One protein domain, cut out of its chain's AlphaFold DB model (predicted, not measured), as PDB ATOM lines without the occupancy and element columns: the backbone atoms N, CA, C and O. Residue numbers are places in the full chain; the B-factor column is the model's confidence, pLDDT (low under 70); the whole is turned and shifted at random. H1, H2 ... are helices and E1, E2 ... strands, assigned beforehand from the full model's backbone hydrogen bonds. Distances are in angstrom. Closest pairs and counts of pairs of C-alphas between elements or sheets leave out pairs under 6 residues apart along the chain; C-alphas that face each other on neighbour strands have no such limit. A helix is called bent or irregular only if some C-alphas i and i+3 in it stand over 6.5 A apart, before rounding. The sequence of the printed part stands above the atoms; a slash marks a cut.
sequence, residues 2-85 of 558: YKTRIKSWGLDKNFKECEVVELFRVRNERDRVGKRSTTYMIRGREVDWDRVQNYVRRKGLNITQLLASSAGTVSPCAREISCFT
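AT A GLANCE: This is residues 2 to 85 of the 558 residues of an uncharacterized protein of Podospora anserina (strain S / ATCC MYA-4624 / DSM 980 / FGSC 10383) (UniProt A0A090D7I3). One longer helix, H2, forms the core, with the small two-stranded sheet of E1 and E2 and the shorter helices H3, H4 and H5 gathered round it. H1 makes a small arm at the first end of the printed part, well off this body, and gives the whole much of its length. The printed part has 84 residues, with five named helices and two named strands in the order H1, H2, E1, H3, H4, H5, E2, and the strands are antiparallel. The class is mostly helix. The whole is compact, with a radius of gyration of the C-alphas of 13.2 A, yet only just elongated, spanning 42 by 28 by 25 A.

IN THESE COORDINATES: H1, residues 2 to 8, begins at C-alpha 2 (59.920, -5.785, -1.093) and is 10.1 A long. H2, residues 17 to 32, is 22.8 A long and begins at C-alpha 17 (38.533, -0.281, 7.306). E1 is residues 39 to 42. H3, residues 49 to 59, is 15.3 A long. H4 is residues 63 to 69. H5, residues 76 to 80, is irregular, but only just: C-alphas 76 and 79 are 6.9 A apart. E2, residues 81 to 84, ends at C-alpha 84 (38.718, 17.361, -4.986).

HOW THE PARTS SIT: H2 touches H4 with its residues 21 to 25 alone, about perpendicular at 86 degrees; the closest C-alphas are those of Val 21 and Ile 63, 6.5 A apart. H2 touches H5 with its residues 18 to 22 alone, the closest C-alphas being those of Glu 19 and Cys 77, 5.5 A apart. H3 is close to H2 but not clearly touching it, at a steep tilt of 48 degrees, opposite ways; the closest C-alphas, of Val 20 and Val 52, are 6.8 A apart. The closest C-alphas of H2 and E2 are those of Leu 23 and Ile 81, 7.1 A apart. E1 and E2 are antiparallel neighbours at 159 degrees, with N 39 and O 84 within hydrogen-bond range at 2.8 A, and N 82 and O 41 at 2.9 A. Residues 41 to 42 of E1 also pair with residues 45 to 46, antiparallel. H1 is apart from H2, E1, H3, H4, H5 and E2. In H1, H2, H3 and H4 every O i to N i+4 pair is within hydrogen-bond range; in H5 it is 0 of 1, with 1 of 2 O i to N i+3 pairs within range.

THE WHOLE: The two C-alphas farthest apart are those of Tyr 2 and Gly 34, at 43.0 A. The printed part has no cut and no long link; the links from H3 to H4 and from H5 to E2 are tight. The mean pLDDT of the printed part is 94.3, that of H1 is 88, and no printed residue is under 70.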
ATOM      1  N   TYR A   2      60.760  -6.824  -0.432       91.25
ATOM      2  CA  TYR A   2      59.920  -5.785  -1.093       91.25
ATOM      3  C   TYR A   2      58.599  -5.447  -0.370       91.25
ATOM      4  O   TYR A   2      58.177  -4.293  -0.345       91.25
ATOM      5  N   LYS A   3      57.975  -6.426   0.301       88.19
ATOM      6  CA  LYS A   3      56.668  -6.256   0.974       88.19
ATOM      7  C   LYS A   3      56.667  -5.173   2.066       88.19
ATOM      8  O   LYS A   3      55.701  -4.427   2.180       88.19
ATOM      9  N   THR A   4      57.745  -5.060   2.844       88.56
ATOM     10  CA  THR A   4      57.882  -4.038   3.898       88.56
ATOM     11  C   THR A   4      57.975  -2.630   3.311       88.56
ATOM     12  O   THR A   4      57.349  -1.719   3.838       88.56
ATOM     13  N   ARG A   5      58.681  -2.468   2.180       92.00
ATOM     14  CA  ARG A   5      58.819  -1.179   1.487       92.00
ATOM     15  C   ARG A   5      57.513  -0.728   0.834       92.00
ATOM     16  O   ARG A   5      57.123   0.419   0.981       92.00
ATOM     17  N   ILE A   6      56.783  -1.647   0.198       87.69
ATOM     18  CA  ILE A   6      55.451  -1.356  -0.368       87.69
ATOM     19  C   ILE A   6      54.492  -0.876   0.728       87.69
ATOM     20  O   ILE A   6      53.759   0.089   0.525       87.69
ATOM     21  N   LYS A   7      54.538  -1.510   1.910       84.31
ATOM     22  CA  LYS A   7      53.774  -1.059   3.080       84.31
ATOM     23  C   LYS A   7      54.229   0.314   3.582       84.31
ATOM     24  O   LYS A   7      53.368   1.144   3.845       84.31
ATOM     25  N   SER A   8      55.537   0.578   3.686       84.00
ATOM     26  CA  SER A   8      56.043   1.887   4.137       84.00
ATOM     27  C   SER A   8      55.758   3.015   3.147       84.00
ATOM     28  O   SER A   8      55.599   4.155   3.556       84.00
ATOM     29  N   TRP A   9      55.659   2.704   1.853       86.50
ATOM     30  CA  TRP A   9      55.254   3.654   0.814       86.50
ATOM     31  C   TRP A   9      53.737   3.869   0.744       86.50
ATOM     32  O   TRP A   9      53.273   4.648  -0.082       86.50
ATOM     33  N   GLY A  10      52.944   3.154   1.548       82.75
ATOM     34  CA  GLY A  10      51.485   3.241   1.497       82.75
ATOM     35  C   GLY A  10      50.875   2.683   0.206       82.75
ATOM     36  O   GLY A  10      49.680   2.838  -0.027       82.75
ATOM     37  N   LEU A  11      51.634   1.969  -0.629       86.00
ATOM     38  CA  LEU A  11      51.159   1.420  -1.907       86.00
ATOM     39  C   LEU A  11      50.330   0.136  -1.727       86.00
ATOM     40  O   LEU A  11      50.397  -0.781  -2.548       86.00
ATOM     41  N   ASP A  12      49.551   0.046  -0.650       88.69
ATOM     42  CA  ASP A  12      48.610  -1.055  -0.478       88.69
ATOM     43  C   ASP A  12      47.517  -0.963  -1.548       88.69
ATOM     44  O   ASP A  12      46.946   0.099  -1.804       88.69
ATOM     45  N   LYS A  13      47.244  -2.089  -2.208       90.06
ATOM     46  CA  LYS A  13      46.159  -2.190  -3.188       90.06
ATOM     47  C   LYS A  13      44.807  -2.317  -2.487       90.06
ATOM     48  O   LYS A  13      43.783  -2.075  -3.125       90.06
ATOM     49  N   ASN A  14      44.788  -2.747  -1.229       94.25
ATOM     50  CA  ASN A  14      43.572  -3.045  -0.488       94.25
ATOM     51  C   ASN A  14      43.146  -1.865   0.381       94.25
ATOM     52  O   ASN A  14      43.978  -1.239   1.031       94.25
ATOM     53  N   PHE A  15      41.835  -1.628   0.429       96.62
ATOM     54  CA  PHE A  15      41.253  -0.677   1.364       96.62
ATOM     55  C   PHE A  15      41.396  -1.178   2.803       96.62
ATOM     56  O   PHE A  15      41.153  -2.357   3.100       96.62
ATOM     57  N   LYS A  16      41.767  -0.268   3.700       96.12
ATOM     58  CA  LYS A  16      41.690  -0.474   5.147       96.12
ATOM     59  C   LYS A  16      40.324  -0.013   5.651       96.12
ATOM     60  O   LYS A  16      39.742   0.925   5.120       96.12
ATOM     61  N   GLU A  17      39.830  -0.635   6.715       96.56
ATOM     62  CA  GLU A  17      38.533  -0.281   7.306       96.56
ATOM     63  C   GLU A  17      38.471   1.194   7.733       96.56
ATOM     64  O   GLU A  17      37.522   1.892   7.386       96.56
ATOM     65  N   CYS A  18      39.530   1.699   8.378       96.00
ATOM     66  CA  CYS A  18      39.631   3.108   8.776       96.00
ATOM     67  C   CYS A  18      39.532   4.088   7.594       96.00
ATOM     68  O   CYS A  18      39.004   5.184   7.758       96.00
ATOM     69  N   GLU A  19      40.042   3.711   6.414       96.94
ATOM     70  CA  GLU A  19      39.985   4.545   5.210       96.94
ATOM     71  C   GLU A  19      38.566   4.576   4.663       96.94
ATOM     72  O   GLU A  19      38.069   5.634   4.303       96.94
ATOM     73  N   VAL A  20      37.904   3.417   4.626       97.50
ATOM     74  CA  VAL A  20      36.532   3.296   4.128       97.50
ATOM     75  C   VAL A  20      35.573   4.095   5.003       97.50
ATOM     76  O   VAL A  20      34.778   4.866   4.475       97.50
ATOM     77  N   VAL A  21      35.673   3.968   6.329       97.06
ATOM     78  CA  VAL A  21      34.835   4.735   7.265       97.06
ATOM     79  C   VAL A  21      35.044   6.238   7.073       97.06
ATOM     80  O   VAL A  21      34.074   6.987   6.965       97.06
ATOM     81  N   GLU A  22      36.295   6.682   6.958       97.19
ATOM     82  CA  GLU A  22      36.603   8.098   6.762       97.19
ATOM     83  C   GLU A  22      36.151   8.608   5.379       97.19
ATOM     84  O   GLU A  22      35.650   9.724   5.275       97.19
ATOM     85  N   LEU A  23      36.209   7.781   4.330       97.12
ATOM     86  CA  LEU A  23      35.640   8.084   3.009       97.12
ATOM     87  C   LEU A  23      34.140   8.357   3.075       97.12
ATOM     88  O   LEU A  23      33.675   9.353   2.523       97.12
ATOM     89  N   PHE A  24      33.386   7.498   3.766       97.31
ATOM     90  CA  PHE A  24      31.956   7.720   3.980       97.31
ATOM     91  C   PHE A  24      31.701   8.971   4.823       97.31
ATOM     92  O   PHE A  24      30.757   9.705   4.540       97.31
ATOM     93  N   ARG A  25      32.558   9.269   5.809       96.69
ATOM     94  CA  ARG A  25      32.468  10.500   6.605       96.69
ATOM     95  C   ARG A  25      32.635  11.749   5.737       96.69
ATOM     96  O   ARG A  25      31.769  12.619   5.756       96.69
ATOM     97  N   VAL A  26      33.711  11.814   4.948       96.44
ATOM     98  CA  VAL A  26      34.002  12.946   4.052       96.44
ATOM     99  C   VAL A  26      32.926  13.078   2.975       96.44
ATOM    100  O   VAL A  26      32.519  14.196   2.661       96.44
ATOM    101  N   ARG A  27      32.421  11.959   2.442       96.69
ATOM    102  CA  ARG A  27      31.320  11.963   1.475       96.69
ATOM    103  C   ARG A  27      30.033  12.518   2.064       96.69
ATOM    104  O   ARG A  27      29.477  13.446   1.493       96.69
ATOM    105  N   ASN A  28      29.605  12.015   3.221       96.06
ATOM    106  CA  ASN A  28      28.400  12.504   3.890       96.06
ATOM    107  C   ASN A  28      28.501  14.005   4.193       96.06
ATOM    108  O   ASN A  28      27.524  14.732   4.045       96.06
ATOM    109  N   GLU A  29      29.687  14.482   4.574       95.25
ATOM    110  CA  GLU A  29      29.922  15.904   4.814       95.25
ATOM    111  C   GLU A  29      29.826  16.737   3.526       95.25
ATOM    112  O   GLU A  29      29.208  17.798   3.511       95.25
ATOM    113  N   ARG A  30      30.369  16.247   2.406       95.50
ATOM    114  CA  ARG A  30      30.270  16.924   1.100       95.50
ATOM    115  C   ARG A  30      28.854  16.910   0.537       95.50
ATOM    116  O   ARG A  30      28.415  17.923  -0.013       95.50
ATOM    117  N   ASP A  31      28.141  15.805   0.714       94.88
ATOM    118  CA  ASP A  31      26.756  15.647   0.283       94.88
ATOM    119  C   ASP A  31      25.827  16.597   1.056       94.88
ATOM    120  O   ASP A  31      24.952  17.210   0.446       94.88
ATOM    121  N   ARG A  32      26.078  16.830   2.357       95.19
ATOM    122  CA  ARG A  32      25.373  17.856   3.155       95.19
ATOM    123  C   ARG A  32      25.576  19.276   2.631       95.19
ATOM    124  O   ARG A  32      24.656  20.082   2.698       95.19
ATOM    125  N   VAL A  33      26.756  19.576   2.090       95.19
ATOM    126  CA  VAL A  33      27.071  20.880   1.475       95.19
ATOM    127  C   VAL A  33      26.538  20.974   0.033       95.19
ATOM    128  O   VAL A  33      26.648  22.017  -0.606       95.19
ATOM    129  N   GLY A  34      25.953  19.901  -0.513       94.75
ATOM    130  CA  GLY A  34      25.436  19.863  -1.884       94.75
ATOM    131  C   GLY A  34      26.514  19.674  -2.960       94.75
ATOM    132  O   GLY A  34      26.230  19.810  -4.147       94.75
ATOM    133  N   LYS A  35      27.750  19.321  -2.582       92.69
ATOM    134  CA  LYS A  35      28.885  19.133  -3.505       92.69
ATOM    135  C   LYS A  35      28.982  17.686  -3.997       92.69
ATOM    136  O   LYS A  35      29.969  16.996  -3.734       92.69
ATOM    137  N   ARG A  36      27.955  17.231  -4.720       85.12
ATOM    138  CA  ARG A  36      27.839  15.833  -5.187       85.12
ATOM    139  C   ARG A  36      28.939  15.422  -6.175       85.12
ATOM    140  O   ARG A  36      29.353  14.268  -6.180       85.12
ATOM    141  N   SER A  37      29.446  16.354  -6.979       85.94
ATOM    142  CA  SER A  37      30.484  16.122  -7.992       85.94
ATOM    143  C   SER A  37      31.901  16.151  -7.406       85.94
ATOM    144  O   SER A  37      32.772  16.847  -7.906       85.94
ATOM    145  N   THR A  38      32.153  15.430  -6.311       94.25
ATOM    146  CA  THR A  38      33.481  15.400  -5.674       94.25
ATOM    147  C   THR A  38      34.226  14.116  -6.033       94.25
ATOM    148  O   THR A  38      33.720  13.019  -5.807       94.25
ATOM    149  N   THR A  39      35.448  14.245  -6.547       96.69
ATOM    150  CA  THR A  39      36.375  13.126  -6.735       96.69
ATOM    151  C   THR A  39      37.097  12.854  -5.421       96.69
ATOM    152  O   THR A  39      37.641  13.761  -4.785       96.69
ATOM    153  N   TYR A  40      37.113  11.595  -4.995       97.56
ATOM    154  CA  TYR A  40      37.766  11.169  -3.760       97.56
ATOM    155  C   TYR A  40      39.038  10.413  -4.107       97.56
ATOM    156  O   TYR A  40      39.044   9.593  -5.022       97.56
ATOM    157  N   MET A  41      40.111  10.675  -3.369       97.12
ATOM    158  CA  MET A  41      41.391  10.014  -3.569       97.12
ATOM    159  C   MET A  41      41.909   9.447  -2.249       97.12
ATOM    160  O   MET A  41      41.892  10.130  -1.228       97.12
ATOM    161  N   ILE A  42      42.411   8.213  -2.281       96.56
ATOM    162  CA  ILE A  42      43.181   7.607  -1.189       96.56
ATOM    163  C   ILE A  42      44.629   7.508  -1.652       96.56
ATOM    164  O   ILE A  42      44.913   6.871  -2.668       96.56
ATOM    165  N   ARG A  43      45.556   8.110  -0.900       94.62
ATOM    166  CA  ARG A  43      47.006   8.045  -1.162       94.62
ATOM    167  C   ARG A  43      47.366   8.430  -2.601       94.62
ATOM    168  O   ARG A  43      48.160   7.761  -3.260       94.62
ATOM    169  N   GLY A  44      46.722   9.479  -3.108       94.81
ATOM    170  CA  GLY A  44      46.942   9.971  -4.468       94.81
ATOM    171  C   GLY A  44      46.315   9.120  -5.579       94.81
ATOM    172  O   GLY A  44      46.629   9.344  -6.742       94.81
ATOM    173  N   ARG A  45      45.432   8.164  -5.265       95.12
ATOM    174  CA  ARG A  45      44.687   7.378  -6.262       95.12
ATOM    175  C   ARG A  45      43.202   7.657  -6.166       95.12
ATOM    176  O   ARG A  45      42.662   7.633  -5.065       95.12
ATOM    177  N   GLU A  46      42.560   7.862  -7.307       96.75
ATOM    178  CA  GLU A  46      41.109   8.002  -7.385       96.75
ATOM    179  C   GLU A  46      40.397   6.748  -6.861       96.75
ATOM    180  O   GLU A  46      40.828   5.609  -7.080       96.75
ATOM    181  N   VAL A  47      39.334   6.979  -6.099       97.44
ATOM    182  CA  VAL A  47      38.561   5.942  -5.431       97.44
ATOM    183  C   VAL A  47      37.379   5.552  -6.301       97.44
ATOM    184  O   VAL A  47      36.459   6.334  -6.513       97.44
ATOM    185  N   ASP A  48      37.376   4.294  -6.723       96.94
ATOM    186  CA  ASP A  48      36.202   3.648  -7.297       96.94
ATOM    187  C   ASP A  48      35.201   3.289  -6.183       96.94
ATOM    188  O   ASP A  48      35.467   2.435  -5.323       96.94
ATOM    189  N   TRP A  49      34.045   3.954  -6.195       96.69
ATOM    190  CA  TRP A  49      32.989   3.773  -5.202       96.69
ATOM    191  C   TRP A  49      32.357   2.380  -5.229       96.69
ATOM    192  O   TRP A  49      32.010   1.873  -4.158       96.69
ATOM    193  N   ASP A  50      32.277   1.719  -6.384       97.31
ATOM    194  CA  ASP A  50      31.735   0.358  -6.477       97.31
ATOM    195  C   ASP A  50      32.649  -0.620  -5.742       97.31
ATOM    196  O   ASP A  50      32.215  -1.520  -5.010       97.31
ATOM    197  N   ARG A  51      33.960  -0.400  -5.855       97.06
ATOM    198  CA  ARG A  51      34.964  -1.174  -5.129       97.06
ATOM    199  C   ARG A  51      34.878  -0.953  -3.618       97.06
ATOM    200  O   ARG A  51      35.057  -1.910  -2.859       97.06
ATOM    201  N   VAL A  52      34.595   0.273  -3.177       97.94
ATOM    202  CA  VAL A  52      34.368   0.592  -1.758       97.94
ATOM    203  C   VAL A  52      33.103  -0.100  -1.245       97.94
ATOM    204  O   VAL A  52      33.152  -0.771  -0.216       97.94
ATOM    205  N   GLN A  53      31.988  -0.029  -1.976       97.56
ATOM    206  CA  GLN A  53      30.741  -0.700  -1.595       97.56
ATOM    207  C   GLN A  53      30.897  -2.225  -1.529       97.56
ATOM    208  O   GLN A  53      30.462  -2.860  -0.566       97.56
ATOM    209  N   ASN A  54      31.593  -2.823  -2.498       97.81
ATOM    210  CA  ASN A  54      31.906  -4.251  -2.486       97.81
ATOM    211  C   ASN A  54      32.780  -4.640  -1.286       97.81
ATOM    212  O   ASN A  54      32.591  -5.712  -0.704       97.81
ATOM    213  N   TYR A  55      33.713  -3.774  -0.880       97.69
ATOM    214  CA  TYR A  55      34.502  -3.986   0.329       97.69
ATOM    215  C   TYR A  55      33.619  -4.015   1.583       97.69
ATOM    216  O   TYR A  55      33.734  -4.959   2.367       97.69
ATOM    217  N   VAL A  56      32.719  -3.037   1.734       98.19
ATOM    218  CA  VAL A  56      31.755  -2.958   2.846       98.19
ATOM    219  C   VAL A  56      30.891  -4.214   2.908       98.19
ATOM    220  O   VAL A  56      30.816  -4.847   3.960       98.19
ATOM    221  N   ARG A  57      30.317  -4.629   1.770       97.94
ATOM    222  CA  ARG A  57      29.457  -5.817   1.676       97.94
ATOM    223  C   ARG A  57      30.212  -7.093   2.047       97.94
ATOM    224  O   ARG A  57      29.735  -7.873   2.860       97.94
ATOM    225  N   ARG A  58      31.418  -7.287   1.504       97.88
ATOM    226  CA  ARG A  58      32.246  -8.474   1.773       97.88
ATOM    227  C   ARG A  58      32.699  -8.560   3.231       97.88
ATOM    228  O   ARG A  58      32.885  -9.658   3.744       97.88
ATOM    229  N   LYS A  59      32.949  -7.418   3.872       97.56
ATOM    230  CA  LYS A  59      33.385  -7.357   5.271       97.56
ATOM    231  C   LYS A  59      32.228  -7.307   6.270       97.56
ATOM    232  O   LYS A  59      32.488  -7.465   7.455       97.56
ATOM    233  N   GLY A  60      30.988  -7.113   5.812       97.44
ATOM    234  CA  GLY A  60      29.825  -6.968   6.689       97.44
ATOM    235  C   GLY A  60      29.901  -5.718   7.569       97.44
ATOM    236  O   GLY A  60      29.456  -5.746   8.712       97.44
ATOM    237  N   LEU A  61      30.514  -4.637   7.071       97.50
ATOM    238  CA  LEU A  61      30.706  -3.421   7.863       97.50
ATOM    239  C   LEU A  61      29.397  -2.640   7.967       97.50
ATOM    240  O   LEU A  61      28.833  -2.214   6.958       97.50
ATOM    241  N   ASN A  62      28.946  -2.385   9.196       97.44
ATOM    242  CA  ASN A  62      27.846  -1.463   9.450       97.44
ATOM    243  C   ASN A  62      28.391  -0.029   9.501       97.44
ATOM    244  O   ASN A  62      28.777   0.475  10.556       97.44
ATOM    245  N   ILE A  63      28.459   0.619   8.334       97.06
ATOM    246  CA  ILE A  63      29.036   1.963   8.182       97.06
ATOM    247  C   ILE A  63      28.345   2.985   9.089       97.06
ATOM    248  O   ILE A  63      29.027   3.801   9.698       97.06
ATOM    249  N   THR A  64      27.024   2.912   9.253       96.56
ATOM    250  CA  THR A  64      26.274   3.827  10.124       96.56
ATOM    251  C   THR A  64      26.725   3.715  11.580       96.56
ATOM    252  O   THR A  64      26.988   4.728  12.229       96.56
ATOM    253  N   GLN A  65      26.884   2.488  12.084       96.88
ATOM    254  CA  GLN A  65      27.367   2.245  13.444       96.88
ATOM    255  C   GLN A  65      28.826   2.690  13.622       96.88
ATOM    256  O   GLN A  65      29.169   3.280  14.648       96.88
ATOM    257  N   LEU A  66      29.682   2.445  12.625       95.88
ATOM    258  CA  LEU A  66      31.089   2.855  12.655       95.88
ATOM    259  C   LEU A  66      31.243   4.380  12.608       95.88
ATOM    260  O   LEU A  66      32.070   4.938  13.328       95.88
ATOM    261  N   LEU A  67      30.419   5.071  11.820       95.88
ATOM    262  CA  LEU A  67      30.377   6.534  11.782       95.88
ATOM    263  C   LEU A  67      29.894   7.120  13.114       95.88
ATOM    264  O   LEU A  67      30.486   8.075  13.605       95.88
ATOM    265  N   ALA A  68      28.867   6.525  13.730       95.75
ATOM    266  CA  ALA A  68      28.396   6.943  15.050       95.75
ATOM    267  C   ALA A  68      29.464   6.723  16.136       95.75
ATOM    268  O   ALA A  68      29.691   7.595  16.968       95.75
ATOM    269  N   SER A  69      30.167   5.588  16.087       95.31
ATOM    270  CA  SER A  69      31.216   5.242  17.059       95.31
ATOM    271  C   SER A  69      32.487   6.082  16.894       95.31
ATOM    272  O   SER A  69      33.237   6.261  17.847       95.31
ATOM    273  N   SER A  70      32.740   6.601  15.690       92.81
ATOM    274  CA  SER A  70      33.891   7.464  15.390       92.81
ATOM    275  C   SER A  70      33.581   8.958  15.511       92.81
ATOM    276  O   SER A  70      34.472   9.788  15.306       92.81
ATOM    277  N   ALA A  71      32.353   9.329  15.884       90.44
ATOM    278  CA  ALA A  71      31.977  10.718  16.108       90.44
ATOM    279  C   ALA A  71      32.879  11.348  17.189       90.44
ATOM    280  O   ALA A  71      32.904  10.914  18.336       90.44
ATOM    281  N   GLY A  72      33.658  12.362  16.805       88.62
ATOM    282  CA  GLY A  72      34.577  13.082  17.698       88.62
ATOM    283  C   GLY A  72      36.017  12.560  17.732       88.62
ATOM    284  O   GLY A  72      36.891  13.268  18.225       88.62
ATOM    285  N   THR A  73      36.311  11.390  17.155       91.88
ATOM    286  CA  THR A  73      37.693  10.897  17.046       91.88
ATOM    287  C   THR A  73      38.251  11.197  15.659       91.88
ATOM    288  O   THR A  73      37.652  10.849  14.643       91.88
ATOM    289  N   VAL A  74      39.418  11.843  15.593       89.31
ATOM    290  CA  VAL A  74      40.126  12.035  14.321       89.31
ATOM    291  C   VAL A  74      40.662  10.679  13.868       89.31
ATOM    292  O   VAL A  74      41.541  10.110  14.516       89.31
ATOM    293  N   SER A  75      40.133  10.153  12.760       91.38
ATOM    294  CA  SER A  75      40.638   8.911  12.174       91.38
ATOM    295  C   SER A  75      42.119   9.081  11.811       91.38
ATOM    296  O   SER A  75      42.469  10.048  11.124       91.38
ATOM    297  N   PRO A  76      43.011   8.148  12.191       90.56
ATOM    298  CA  PRO A  76      44.422   8.212  11.800       90.56
ATOM    299  C   PRO A  76      44.598   8.181  10.273       90.56
ATOM    300  O   PRO A  76      45.600   8.664   9.750       90.56
ATOM    301  N   CYS A  77      43.599   7.658   9.556       92.62
ATOM    302  CA  CYS A  77      43.592   7.521   8.104       92.62
ATOM    303  C   CYS A  77      43.084   8.791   7.387       92.62
ATOM    304  O   CYS A  77      43.165   8.871   6.166       92.62
ATOM    305  N   ALA A  78      42.645   9.824   8.124       93.44
ATOM    306  CA  ALA A  78      42.167  11.087   7.551       93.44
ATOM    307  C   ALA A  78      43.231  11.830   6.731       93.44
ATOM    308  O   ALA A  78      42.902  12.491   5.753       93.44
ATOM    309  N   ARG A  79      44.516  11.681   7.076       93.75
ATOM    310  CA  ARG A  79      45.626  12.305   6.329       93.75
ATOM    311  C   ARG A  79      45.841  11.701   4.942       93.75
ATOM    312  O   ARG A  79      46.476  12.325   4.102       93.75
ATOM    313  N   GLU A  80      45.360  10.481   4.718       94.75
ATOM    314  CA  GLU A  80      45.564   9.751   3.466       94.75
ATOM    315  C   GLU A  80      44.431   9.987   2.459       94.75
ATOM    316  O   GLU A  80      44.560   9.586   1.302       94.75
ATOM    317  N   ILE A  81      43.337  10.623   2.888       96.31
ATOM    318  CA  ILE A  81      42.149  10.863   2.073       96.31
ATOM    319  C   ILE A  81      42.108  12.333   1.680       96.31
ATOM    320  O   ILE A  81      42.041  13.220   2.526       96.31
ATOM    321  N   SER A  82      42.100  12.586   0.378       96.56
ATOM    322  CA  SER A  82      41.900  13.917  -0.187       96.56
ATOM    323  C   SER A  82      40.627  13.935  -1.025       96.56
ATOM    324  O   SER A  82      40.303  12.964  -1.707       96.56
ATOM    325  N   CYS A  83      39.899  15.046  -0.984       96.38
ATOM    326  CA  CYS A  83      38.711  15.258  -1.802       96.38
ATOM    327  C   CYS A  83      38.921  16.477  -2.701       96.38
ATOM    328  O   CYS A  83      39.328  17.542  -2.237       96.38
ATOM    329  N   PHE A  84      38.648  16.306  -3.990       95.31
ATOM    330  CA  PHE A  84      38.718  17.361  -4.986       95.31
ATOM    331  C   PHE A  84      37.313  17.603  -5.523       95.31
ATOM    332  O   PHE A  84      36.722  16.736  -6.161       95.31
ATOM    333  N   THR A  85      36.753  18.770  -5.221       94.56
ATOM    334  CA  THR A  85      35.527  19.227  -5.875       94.56
ATOM    335  C   THR A  85      35.980  20.169  -6.988       94.56
ATOM    336  O   THR A  85      36.634  21.163  -6.658       94.56
TER     337      THR A  85